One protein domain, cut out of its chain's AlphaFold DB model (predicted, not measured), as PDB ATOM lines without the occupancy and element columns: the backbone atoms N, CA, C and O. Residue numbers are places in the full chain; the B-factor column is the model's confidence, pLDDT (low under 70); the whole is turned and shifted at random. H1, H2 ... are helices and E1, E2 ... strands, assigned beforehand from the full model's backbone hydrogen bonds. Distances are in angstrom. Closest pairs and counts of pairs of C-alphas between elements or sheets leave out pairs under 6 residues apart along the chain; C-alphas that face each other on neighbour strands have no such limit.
ATOM      1  N   ALA A   3     -30.023  21.477  21.421       49.59
ATOM      2  CA  ALA A   3     -29.989  21.602  22.883       49.59
ATOM      3  C   ALA A   3     -28.695  22.220  23.463       49.59
ATOM      4  O   ALA A   3     -28.683  22.653  24.611       49.59
ATOM      5  N   SER A   4     -27.597  22.264  22.694       51.03
ATOM      6  CA  SER A   4     -26.295  22.741  23.195       51.03
ATOM      7  C   SER A   4     -26.237  24.268  23.368       51.03
ATOM      8  O   SER A   4     -25.598  24.764  24.292       51.03
ATOM      9  N   VAL A   5     -26.930  25.032  22.510       52.59
ATOM     10  CA  VAL A   5     -26.889  26.508  22.538       52.59
ATOM     11  C   VAL A   5     -27.867  27.102  23.557       52.59
ATOM     12  O   VAL A   5     -27.563  28.117  24.180       52.59
ATOM     13  N   GLU A   6     -29.003  26.439  23.793       49.38
ATOM     14  CA  GLU A   6     -30.033  26.888  24.742       49.38
ATOM     15  C   GLU A   6     -29.520  26.858  26.190       49.38
ATOM     16  O   GLU A   6     -29.692  27.828  26.924       49.38
ATOM     17  N   TRP A   7     -28.784  25.803  26.571       50.91
ATOM     18  CA  TRP A   7     -28.068  25.726  27.853       50.91
ATOM     19  C   TRP A   7     -27.114  26.906  28.033       50.91
ATOM     20  O   TRP A   7     -26.981  27.437  29.135       50.91
ATOM     21  N   GLN A   8     -26.360  27.267  26.986       51.31
ATOM     22  CA  GLN A   8     -25.245  28.216  27.114       51.31
ATOM     23  C   GLN A   8     -25.753  29.647  27.198       51.31
ATOM     24  O   GLN A   8     -25.254  30.419  28.016       51.31
ATOM     25  N   ALA A   9     -26.795  29.966  26.429       54.41
ATOM     26  CA  ALA A   9     -27.512  31.225  26.548       54.41
ATOM     27  C   ALA A   9     -28.186  31.364  27.925       54.41
ATOM     28  O   ALA A   9     -28.060  32.418  28.551       54.41
ATOM     29  N   ASP A  10     -28.814  30.295  28.437       61.31
ATOM     30  CA  ASP A  10     -29.390  30.274  29.789       61.31
ATOM     31  C   ASP A  10     -28.304  30.419  30.859       61.31
ATOM     32  O   ASP A  10     -28.454  31.234  31.754       61.31
ATOM     33  N   THR A  11     -27.154  29.750  30.720       57.84
ATOM     34  CA  THR A  11     -26.025  29.835  31.666       57.84
ATOM     35  C   THR A  11     -25.390  31.229  31.688       57.84
ATOM     36  O   THR A  11     -25.073  31.756  32.757       57.84
ATOM     37  N   MET A  12     -25.206  31.867  30.528       59.97
ATOM     38  CA  MET A  12     -24.665  33.228  30.448       59.97
ATOM     39  C   MET A  12     -25.670  34.268  30.964       59.97
ATOM     40  O   MET A  12     -25.292  35.133  31.756       59.97
ATOM     41  N   GLY A  13     -26.954  34.150  30.609       62.19
ATOM     42  CA  GLY A  13     -28.027  34.997  31.143       62.19
ATOM     43  C   GLY A  13     -28.202  34.823  32.653       62.19
ATOM     44  O   GLY A  13     -28.241  35.799  33.401       62.19
ATOM     45  N   ALA A  14     -28.179  33.578  33.123       64.25
ATOM     46  CA  ALA A  14     -28.108  33.203  34.525       64.25
ATOM     47  C   ALA A  14     -26.893  33.819  35.210       64.25
ATOM     48  O   ALA A  14     -27.007  34.266  36.336       64.25
ATOM     49  N   SER A  15     -25.733  33.888  34.561       63.56
ATOM     50  CA  SER A  15     -24.531  34.456  35.176       63.56
ATOM     51  C   SER A  15     -24.632  35.955  35.434       63.56
ATOM     52  O   SER A  15     -24.132  36.437  36.453       63.56
ATOM     53  N   LEU A  16     -25.285  36.667  34.515       67.75
ATOM     54  CA  LEU A  16     -25.574  38.095  34.613       67.75
ATOM     55  C   LEU A  16     -26.678  38.384  35.643       67.75
ATOM     56  O   LEU A  16     -26.569  39.348  36.397       67.75
ATOM     57  N   LEU A  17     -27.710  37.537  35.712       69.81
ATOM     58  CA  LEU A  17     -28.852  37.685  36.628       69.81
ATOM     59  C   LEU A  17     -28.593  37.109  38.032       69.81
ATOM     60  O   LEU A  17     -29.144  37.587  39.021       69.81
ATOM     61  N   MET A  18     -27.730  36.099  38.132       78.06
ATOM     62  CA  MET A  18     -27.308  35.405  39.352       78.06
ATOM     63  C   MET A  18     -25.794  35.569  39.556       78.06
ATOM     64  O   MET A  18     -25.012  34.617  39.390       78.06
ATOM     65  N   PRO A  19     -25.344  36.785  39.916       78.00
ATOM     66  CA  PRO A  19     -23.950  37.017  40.241       78.00
ATOM     67  C   PRO A  19     -23.573  36.266  41.522       78.00
ATOM     68  O   PRO A  19     -24.376  36.117  42.446       78.00
ATOM     69  N   ARG A  20     -22.309  35.838  41.595       79.88
ATOM     70  CA  ARG A  20     -21.759  35.014  42.683       79.88
ATOM     71  C   ARG A  20     -22.121  35.520  44.083       79.88
ATOM     72  O   ARG A  20     -22.576  34.734  44.904       79.88
ATOM     73  N   ARG A  21     -22.040  36.834  44.315       80.12
ATOM     74  CA  ARG A  21     -22.406  37.466  45.595       80.12
ATOM     75  C   ARG A  21     -23.845  37.187  46.040       80.12
ATOM     76  O   ARG A  21     -24.090  37.028  47.229       80.12
ATOM     77  N   ILE A  22     -24.798  37.152  45.109       84.31
ATOM     78  CA  ILE A  22     -26.212  36.904  45.422       84.31
ATOM     79  C   ILE A  22     -26.417  35.433  45.788       84.31
ATOM     80  O   ILE A  22     -27.128  35.140  46.750       84.31
ATOM     81  N   ILE A  23     -25.744  34.526  45.075       83.31
ATOM     82  CA  ILE A  23     -25.756  33.091  45.378       83.31
ATOM     83  C   ILE A  23     -25.117  32.813  46.740       83.31
ATOM     84  O   ILE A  23     -25.721  32.129  47.559       83.31
ATOM     85  N   GLU A  24     -23.945  33.388  47.016       82.94
ATOM     86  CA  GLU A  24     -23.246  33.248  48.299       82.94
ATOM     87  C   GLU A  24     -24.077  33.820  49.455       82.94
ATOM     88  O   GLU A  24     -24.204  33.176  50.491       82.94
ATOM     89  N   ASN A  25     -24.731  34.971  49.268       84.50
ATOM     90  CA  ASN A  25     -25.627  35.540  50.275       84.50
ATOM     91  C   ASN A  25     -26.866  34.659  50.518       84.50
ATOM     92  O   ASN A  25     -27.274  34.445  51.658       84.50
ATOM     93  N   ALA A  26     -27.462  34.107  49.458       84.69
ATOM     94  CA  ALA A  26     -28.571  33.169  49.588       84.69
ATOM     95  C   ALA A  26     -28.125  31.872  50.293       84.69
ATOM     96  O   ALA A  26     -28.835  31.375  51.165       84.69
ATOM     97  N   LEU A  27     -26.930  31.361  49.996       83.25
ATOM     98  CA  LEU A  27     -26.366  30.184  50.657       83.25
ATOM     99  C   LEU A  27     -26.046  30.463  52.133       83.25
ATOM    100  O   LEU A  27     -26.357  29.647  52.996       83.25
ATOM    101  N   ALA A  28     -25.504  31.640  52.452       82.81
ATOM    102  CA  ALA A  28     -25.300  32.103  53.823       82.81
ATOM    103  C   ALA A  28     -26.626  32.173  54.597       82.81
ATOM    104  O   ALA A  28     -26.715  31.703  55.730       82.81
ATOM    105  N   LYS A  29     -27.680  32.690  53.960       83.81
ATOM    106  CA  LYS A  29     -28.999  32.865  54.572       83.81
ATOM    107  C   LYS A  29     -29.762  31.554  54.779       83.81
ATOM    108  O   LYS A  29     -30.421  31.398  55.802       83.81
ATOM    109  N   TYR A  30     -29.725  30.642  53.806       82.69
ATOM    110  CA  TYR A  30     -30.560  29.433  53.809       82.69
ATOM    111  C   TYR A  30     -29.807  28.151  54.176       82.69
ATOM    112  O   TYR A  30     -30.456  27.181  54.556       82.69
ATOM    113  N   ASN A  31     -28.476  28.151  54.083       80.25
ATOM    114  CA  ASN A  31     -27.630  26.993  54.375       80.25
ATOM    115  C   ASN A  31     -26.422  27.333  55.265       80.25
ATOM    116  O   ASN A  31     -25.471  26.564  55.307       80.25
ATOM    117  N   GLN A  32     -26.415  28.489  55.944       77.75
ATOM    118  CA  GLN A  32     -25.318  28.930  56.825       77.75
ATOM    119  C   GLN A  32     -23.937  28.936  56.146       77.75
ATOM    120  O   GLN A  32     -22.917  28.725  56.793       77.75
ATOM    121  N   SER A  33     -23.899  29.168  54.830       71.88
ATOM    122  CA  SER A  33     -22.684  29.091  54.007       71.88
ATOM    123  C   SER A  33     -22.069  27.686  53.933       71.88
ATOM    124  O   SER A  33     -20.951  27.535  53.442       71.88
ATOM    125  N   ASN A  34     -22.797  26.658  54.372       73.19
ATOM    126  CA  ASN A  34     -22.425  25.275  54.150       73.19
ATOM    127  C   ASN A  34     -22.614  24.941  52.661       73.19
ATOM    128  O   ASN A  34     -23.599  25.386  52.054       73.19
ATOM    129  N   PRO A  35     -21.722  24.151  52.053       69.38
ATOM    130  CA  PRO A  35     -21.945  23.657  50.704       69.38
ATOM    131  C   PRO A  35     -23.188  22.761  50.647       69.38
ATOM    132  O   PRO A  35     -23.581  22.138  51.642       69.38
ATOM    133  N   ILE A  36     -23.834  22.725  49.481       78.69
ATOM    134  CA  ILE A  36     -24.995  21.859  49.262       78.69
ATOM    135  C   ILE A  36     -24.485  20.450  48.990       78.69
ATOM    136  O   ILE A  36     -23.702  20.244  48.059       78.69
ATOM    137  N   LYS A  37     -24.934  19.488  49.796       75.44
ATOM    138  CA  LYS A  37     -24.485  18.099  49.692       75.44
ATOM    139  C   LYS A  37     -25.249  17.389  48.583       75.44
ATOM    140  O   LYS A  37     -26.483  17.361  48.568       75.44
ATOM    141  N   VAL A  38     -24.507  16.804  47.653       74.94
ATOM    142  CA  VAL A  38     -25.043  15.975  46.573       74.94
ATOM    143  C   VAL A  38     -24.467  14.585  46.733       74.94
ATOM    144  O   VAL A  38     -23.256  14.427  46.778       74.94
ATOM    145  N   TYR A  39     -25.324  13.578  46.835       69.62
ATOM    146  CA  TYR A  39     -24.912  12.196  47.025       69.62
ATOM    147  C   TYR A  39     -24.961  11.419  45.704       69.62
ATOM    148  O   TYR A  39     -25.980  11.419  45.006       69.62
ATOM    149  N   GLY A  40     -23.879  10.722  45.352       66.06
ATOM    150  CA  GLY A  40     -23.785  10.020  44.063       66.06
ATOM    151  C   GLY A  40     -24.027  10.968  42.882       66.06
ATOM    152  O   GLY A  40     -23.752  12.147  43.002       66.06
ATOM    153  N   ASP A  41     -24.579  10.490  41.761       62.00
ATOM    154  CA  ASP A  41     -24.589  11.265  40.503       62.00
ATOM    155  C   ASP A  41     -25.467  12.549  40.505       62.00
ATOM    156  O   ASP A  41     -25.189  13.544  39.836       62.00
ATOM    157  N   ASN A  42     -26.574  12.547  41.251       62.78
ATOM    158  CA  ASN A  42     -27.500  13.689  41.294       62.78
ATOM    159  C   ASN A  42     -28.446  13.645  42.511       62.78
ATOM    160  O   ASN A  42     -29.519  14.262  42.507       62.78
ATOM    161  N   THR A  43     -28.116  12.874  43.553       66.50
ATOM    162  CA  THR A  43     -29.041  12.643  44.671       66.50
ATOM    163  C   THR A  43     -28.900  13.754  45.695       66.50
ATOM    164  O   THR A  43     -28.145  13.676  46.657       66.50
ATOM    165  N   ILE A  44     -29.644  14.827  45.471       75.94
ATOM    166  CA  ILE A  44     -29.815  15.909  46.441       75.94
ATOM    167  C   ILE A  44     -30.870  15.462  47.457       75.94
ATOM    168  O   ILE A  44     -31.938  14.985  47.056       75.94
ATOM    169  N   THR A  45     -30.607  15.614  48.757       73.94
ATOM    170  CA  THR A  45     -31.590  15.252  49.791       73.94
ATOM    171  C   THR A  45     -32.849  16.117  49.669       73.94
ATOM    172  O   THR A  45     -32.812  17.233  49.144       73.94
ATOM    173  N   SER A  46     -33.993  15.652  50.175       76.44
ATOM    174  CA  SER A  46     -35.219  16.467  50.181       76.44
ATOM    175  C   SER A  46     -35.048  17.790  50.941       76.44
ATOM    176  O   SER A  46     -35.675  18.787  50.575       76.44
ATOM    177  N   LYS A  47     -34.168  17.822  51.954       77.44
ATOM    178  CA  LYS A  47     -33.830  19.033  52.717       77.44
ATOM    179  C   LYS A  47     -33.064  20.022  51.840       77.44
ATOM    180  O   LYS A  47     -33.489  21.168  51.708       77.44
ATOM    181  N   ASP A  48     -32.016  19.564  51.163       81.31
ATOM    182  CA  ASP A  48     -31.214  20.384  50.252       81.31
ATOM    183  C   ASP A  48     -32.035  20.868  49.041       81.31
ATOM    184  O   ASP A  48     -31.962  22.038  48.664       81.31
ATOM    185  N   LYS A  49     -32.927  20.035  48.480       83.69
ATOM    186  CA  LYS A  49     -33.852  20.475  47.415       83.69
ATOM    187  C   LYS A  49     -34.767  21.608  47.884       83.69
ATOM    188  O   LYS A  49     -35.038  22.534  47.116       83.69
ATOM    189  N   ALA A  50     -35.250  21.550  49.128       84.56
ATOM    190  CA  ALA A  50     -36.072  22.612  49.701       84.56
ATOM    191  C   ALA A  50     -35.270  23.911  49.897       84.56
ATOM    192  O   ALA A  50     -35.798  24.992  49.626       84.56
ATOM    193  N   VAL A  51     -33.997  23.815  50.296       85.94
ATOM    194  CA  VAL A  51     -33.071  24.958  50.386       85.94
ATOM    195  C   VAL A  51     -32.874  25.602  49.014       85.94
ATOM    196  O   VAL A  51     -33.128  26.796  48.868       85.94
ATOM    197  N   ILE A  52     -32.541  24.816  47.985       85.62
ATOM    198  CA  ILE A  52     -32.365  25.319  46.613       85.62
ATOM    199  C   ILE A  52     -33.653  25.981  46.111       85.62
ATOM    200  O   ILE A  52     -33.603  27.065  45.538       85.62
ATOM    201  N   ARG A  53     -34.832  25.392  46.361       87.31
ATOM    202  CA  ARG A  53     -36.112  26.025  45.991       87.31
ATOM    203  C   ARG A  53     -36.337  27.366  46.686       87.31
ATOM    204  O   ARG A  53     -36.822  28.296  46.049       87.31
ATOM    205  N   ARG A  54     -35.991  27.483  47.969       86.00
ATOM    206  CA  ARG A  54     -36.104  28.746  48.717       86.00
ATOM    207  C   ARG A  54     -35.131  29.798  48.198       86.00
ATOM    208  O   ARG A  54     -35.521  30.950  48.052       86.00
ATOM    209  N   MET A  55     -33.902  29.399  47.877       86.25
ATOM    210  CA  MET A  55     -32.919  30.273  47.237       86.25
ATOM    211  C   MET A  55     -33.416  30.744  45.866       86.25
ATOM    212  O   MET A  55     -33.372  31.934  45.578       86.25
ATOM    213  N   ALA A  56     -33.967  29.837  45.059       85.75
ATOM    214  CA  ALA A  56     -34.516  30.154  43.744       85.75
ATOM    215  C   ALA A  56     -35.674  31.161  43.847       85.75
ATOM    216  O   ALA A  56     -35.667  32.177  43.158       85.75
ATOM    217  N   ALA A  57     -36.605  30.944  44.782       85.69
ATOM    218  CA  ALA A  57     -37.702  31.873  45.054       85.69
ATOM    219  C   ALA A  57     -37.217  33.237  45.576       85.69
ATOM    220  O   ALA A  57     -37.795  34.262  45.234       85.69
ATOM    221  N   TYR A  58     -36.154  33.259  46.384       84.25
ATOM    222  CA  TYR A  58     -35.565  34.493  46.907       84.25
ATOM    223  C   TYR A  58     -34.889  35.334  45.818       84.25
ATOM    224  O   TYR A  58     -34.963  36.557  45.850       84.25
ATOM    225  N   ILE A  59     -34.234  34.678  44.861       83.31
ATOM    226  CA  ILE A  59     -33.527  35.335  43.754       83.31
ATOM    227  C   ILE A  59     -34.491  35.646  42.592       83.31
ATOM    228  O   ILE A  59     -34.218  36.529  41.785       83.31
ATOM    229  N   GLY A  60     -35.633  34.955  42.521       81.19
ATOM    230  CA  GLY A  60     -36.624  35.109  41.453       81.19
ATOM    231  C   GLY A  60     -36.307  34.291  40.199       81.19
ATOM    232  O   GLY A  60     -36.649  34.701  39.095       81.19
ATOM    233  N   VAL A  61     -35.640  33.145  40.353       81.88
ATOM    234  CA  VAL A  61     -35.203  32.278  39.246       81.88
ATOM    235  C   VAL A  61     -35.821  30.887  39.336       81.88
ATOM    236  O   VAL A  61     -36.286  30.450  40.390       81.88
ATOM    237  N   SER A  62     -35.794  30.153  38.226       83.00
ATOM    238  CA  SER A  62     -36.214  28.751  38.194       83.00
ATOM    239  C   SER A  62     -35.246  27.852  38.966       83.00
ATOM    240  O   SER A  62     -34.031  28.049  38.939       83.00
ATOM    241  N   TYR A  63     -35.778  26.800  39.598       83.06
ATOM    242  CA  TYR A  63     -34.984  25.796  40.322       83.06
ATOM    243  C   TYR A  63     -33.845  25.228  39.461       83.06
ATOM    244  O   TYR A  63     -32.702  25.181  39.904       83.06
ATOM    245  N   THR A  64     -34.144  24.839  38.220       81.12
ATOM    246  CA  THR A  64     -33.162  24.249  37.301       81.12
ATOM    247  C   THR A  64     -32.039  25.225  36.954       81.12
ATOM    248  O   THR A  64     -30.877  24.836  37.008       81.12
ATOM    249  N   ALA A  65     -32.362  26.496  36.690       81.88
ATOM    250  CA  ALA A  65     -31.369  27.531  36.395       81.88
ATOM    251  C   ALA A  65     -30.417  27.752  37.583       81.88
ATOM    252  O   ALA A  65     -29.202  27.836  37.410       81.88
ATOM    253  N   LEU A  66     -30.953  27.754  38.810       82.81
ATOM    254  CA  LEU A  66     -30.131  27.853  40.012       82.81
ATOM    255  C   LEU A  66     -29.247  26.612  40.213       82.81
ATOM    256  O   LEU A  66     -28.083  26.755  40.570       82.81
ATOM    257  N   VAL A  67     -29.762  25.404  39.964       82.38
ATOM    258  CA  VAL A  67     -28.966  24.165  40.050       82.38
ATOM    259  C   VAL A  67     -27.820  24.175  39.041       82.38
ATOM    260  O   VAL A  67     -26.692  23.855  39.406       82.38
ATOM    261  N   ILE A  68     -28.079  24.576  37.794       81.56
ATOM    262  CA  ILE A  68     -27.037  24.705  36.767       81.56
ATOM    263  C   ILE A  68     -25.983  25.712  37.229       81.56
ATOM    264  O   ILE A  68     -24.792  25.415  37.186       81.56
ATOM    265  N   ARG A  69     -26.413  26.862  37.761       82.25
ATOM    266  CA  ARG A  69     -25.502  27.903  38.240       82.25
ATOM    267  C   ARG A  69     -24.651  27.459  39.430       82.25
ATOM    268  O   ARG A  69     -23.455  27.721  39.457       82.25
ATOM    269  N   LEU A  70     -25.239  26.759  40.397       81.44
ATOM    270  CA  LEU A  70     -24.514  26.189  41.537       81.44
ATOM    271  C   LEU A  70     -23.483  25.140  41.088       81.44
ATOM    272  O   LEU A  70     -22.394  25.077  41.659       81.44
ATOM    273  N   ARG A  71     -23.805  24.356  40.047       80.69
ATOM    274  CA  ARG A  71     -22.899  23.367  39.444       80.69
ATOM    275  C   ARG A  71     -21.737  24.038  38.725       80.69
ATOM    276  O   ARG A  71     -20.598  23.662  38.965       80.69
ATOM    277  N   ASP A  72     -22.027  25.040  37.903       80.56
ATOM    278  CA  ASP A  72     -21.036  25.857  37.194       80.56
ATOM    279  C   ASP A  72     -20.053  26.536  38.164       80.56
ATOM    280  O   ASP A  72     -18.850  26.572  37.928       80.56
ATOM    281  N   MET A  73     -20.548  26.987  39.319       77.44
ATOM    282  CA  MET A  73     -19.726  27.590  40.370       77.44
ATOM    283  C   MET A  73     -18.981  26.580  41.260       77.44
ATOM    284  O   MET A  73     -18.212  27.004  42.123       77.44
ATOM    285  N   GLY A  74     -19.217  25.272  41.107       76.31
ATOM    286  CA  GLY A  74     -18.604  24.242  41.952       76.31
ATOM    287  C   GLY A  74     -19.038  24.295  43.423       76.31
ATOM    288  O   GLY A  74     -18.277  23.905  44.299       76.31
ATOM    289  N   LEU A  75     -20.247  24.792  43.714       76.56
ATOM    290  CA  LEU A  75     -20.780  24.927  45.083       76.56
ATOM    291  C   LEU A  75     -21.476  23.657  45.605       76.56
ATOM    292  O   LEU A  75     -22.035  23.654  46.706       76.56
ATOM    293  N   PHE A  76     -21.467  22.590  44.808       81.31
ATOM    294  CA  PHE A  76     -21.922  21.275  45.230       81.31
ATOM    295  C   PHE A  76     -20.762  20.493  45.824       81.31
ATOM    296  O   PHE A  76     -19.743  20.282  45.169       81.31
ATOM    297  N   GLU A  77     -20.950  20.020  47.049       76.44
ATOM    298  CA  GLU A  77     -20.041  19.062  47.656       76.44
ATOM    299  C   GLU A  77     -20.558  17.668  47.334       76.44
ATOM    300  O   GLU A  77     -21.670  17.293  47.719       76.44
ATOM    301  N   TYR A  78     -19.774  16.930  46.555       72.50
ATOM    302  CA  TYR A  78     -20.135  15.595  46.121       72.50
ATOM    303  C   TYR A  78     -19.727  14.580  47.177       72.50
ATOM    304  O   TYR A  78     -18.545  14.360  47.433       72.50
ATOM    305  N   HIS A  79     -20.723  13.953  47.779       69.88
ATOM    306  CA  HIS A  79     -20.566  12.885  48.745       69.88
ATOM    307  C   HIS A  79     -20.846  11.551  48.071       69.88
ATOM    308  O   HIS A  79     -21.678  11.433  47.164       69.88
ATOM    309  N   ASN A  80     -20.151  10.507  48.512       66.31
ATOM    310  CA  ASN A  80     -20.445   9.173  48.018       66.31
ATOM    311  C   ASN A  80     -21.869   8.778  48.443       66.31
ATOM    312  O   ASN A  80     -22.279   9.043  49.570       66.31
ATOM    313  N   ILE A  81     -22.638   8.128  47.568       66.81
ATOM    314  CA  ILE A  81     -23.987   7.667  47.931       66.81
ATOM    315  C   ILE A  81     -23.970   6.658  49.088       66.81
ATOM    316  O   ILE A  81     -24.952   6.540  49.813       66.81
ATOM    317  N   LEU A  82     -22.838   5.988  49.315       65.56
ATOM    318  CA  LEU A  82     -22.626   5.147  50.487       65.56
ATOM    319  C   LEU A  82     -22.675   5.953  51.795       65.56
ATOM    320  O   LEU A  82     -23.297   5.490  52.742       65.56
ATOM    321  N   GLU A  83     -22.148   7.183  51.831       63.94
ATOM    322  CA  GLU A  83     -22.253   8.074  53.003       63.94
ATOM    323  C   GLU A  83     -23.712   8.457  53.291       63.94
ATOM    324  O   GLU A  83     -24.120   8.529  54.447       63.94
ATOM    325  N   TYR A  84     -24.534   8.643  52.250       63.25
ATOM    326  CA  TYR A  84     -25.977   8.861  52.417       63.25
ATOM    327  C   TYR A  84     -26.657   7.646  53.047       63.25
ATOM    328  O   TYR A  84     -27.444   7.778  53.982       63.25
ATOM    329  N   ILE A  85     -26.345   6.451  52.542       63.31
ATOM    330  CA  ILE A  85     -26.938   5.197  53.015       63.31
ATOM    331  C   ILE A  85     -26.507   4.898  54.460       63.31
ATOM    332  O   ILE A  85     -27.314   4.456  55.273       63.31
ATOM    333  N   SER A  86     -25.257   5.179  54.812       65.12
ATOM    334  CA  SER A  86     -24.755   4.969  56.168       65.12
ATOM    335  C   SER A  86     -25.294   6.004  57.162       65.12
ATOM    336  O   SER A  86     -25.684   5.630  58.268       65.12
ATOM    337  N   ASN A  87     -25.363   7.286  56.785       61.59
ATOM    338  CA  ASN A  87     -25.731   8.371  57.699       61.59
ATOM    339  C   ASN A  87     -27.249   8.614  57.804       61.59
ATOM    340  O   ASN A  87     -27.756   8.817  58.903       61.59
ATOM    341  N   GLU A  88     -27.985   8.610  56.686       58.97
ATOM    342  CA  GLU A  88     -29.421   8.956  56.663       58.97
ATOM    343  C   GLU A  88     -30.326   7.729  56.777       58.97
ATOM    344  O   GLU A  88     -31.411   7.808  57.350       58.97
ATOM    345  N   LEU A  89     -29.897   6.586  56.237       58.03
ATOM    346  CA  LEU A  89     -30.709   5.369  56.241       58.03
ATOM    347  C   LEU A  89     -30.582   4.564  57.531       58.03
ATOM    348  O   LEU A  89     -31.338   3.606  57.658       58.03
ATOM    349  N   ASN A  90     -29.673   4.944  58.451       52.97
ATOM    350  CA  ASN A  90     -29.315   4.204  59.668       52.97
ATOM    351  C   ASN A  90     -29.626   2.717  59.489       52.97
ATOM    352  O   ASN A  90     -30.516   2.166  60.141       52.97
TER     353      ASN A  90
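This is residues 3 to 90 of the 96 residues of an uncharacterized protein of bioreactor metagenome (UniProt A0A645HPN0). Three crossed helices, H2, H3 and H4, make the body, with H4 nearest the middle; H3 meets H4 at nearly a right angle and H2 crosses H3. A small ribbon of two parallel strands, E1 and E2, runs from this body toward H5 at one end of the domain, and H1 lies across H4 at the other end. The printed part has 88 residues, with five named helices and two named strands in the order H1 H2 E1 H3 H4 E2 H5; the sheet has the order E1, E2, and the class is mostly helix. The whole is compact, with a radius of gyration of the C-alphas of 13.6 A and spans of 42 by 31 by 17 A.

The strands E1, residues 36 to 39, and E2, residues 76 to 79, are parallel neighbours with 36 degrees between their directions; N 38 and O 77 are within hydrogen-bond range at 2.9 A, N 79 and O 38 at 2.8 A. With H3, residues 46 to 59, and H4, residues 63 to 72, they form a strand-helix-strand unit, two parallel strands joined through helices, E1, H3 H4, E2, with a right-handed crossover. The closest C-alphas of E1 and H3, Ile 36 and Asp 48, are 6.5 A apart. H3 touches H4 with its residues 52 to 56 alone, about perpendicular at 83 degrees, closest at the C-alphas of Ala 56 and Tyr 63, 5.6 A. H2, residues 20 to 31, touches H3 at a steep tilt of 46 degrees, opposite ways, closest at the C-alphas of Ala 26 and Met 55, 5.7 A. H1, residues 3 to 17, touches H4 with its residues 10 to 15 alone, about perpendicular at 87 degrees, closest at the C-alphas of Ala 14 and Ala 65, 6.8 A. H5, residues 81 to 87, touches no helix; its Ile 81 and Tyr 39 of E1 are the closest C-alphas of that pair, 4.7 A. H1 and H2 are apart. In H2, H3, H4 and H5 every O i to N i+4 pair is within hydrogen-bond range; in H1, 9 of 11 are.

H1 begins at C-alpha 3, (-29.989, 21.602, 22.883), and is 21.2 A long from first to last C-alpha. H3 is 20.0 A long, H2 15.3 A and H4 14.3 A. E1 begins at C-alpha 36, (-24.995, 21.859, 49.262). H5 ends at C-alpha 87, (-25.731, 8.371, 57.699). Residues 38 to 39 of E1 also pair, antiparallel, with residues 43 to 44.

The two C-alphas farthest apart, those of Val 5 and Asn 90, are 43.4 A apart. The printed part has no cut. The link from E1 to H3 is short, the other links are tight, and none is long. The mean pLDDT of the printed part is 73.5; residues 3 to 17, 35, 39 to 43 and 79 to 90 are under 70.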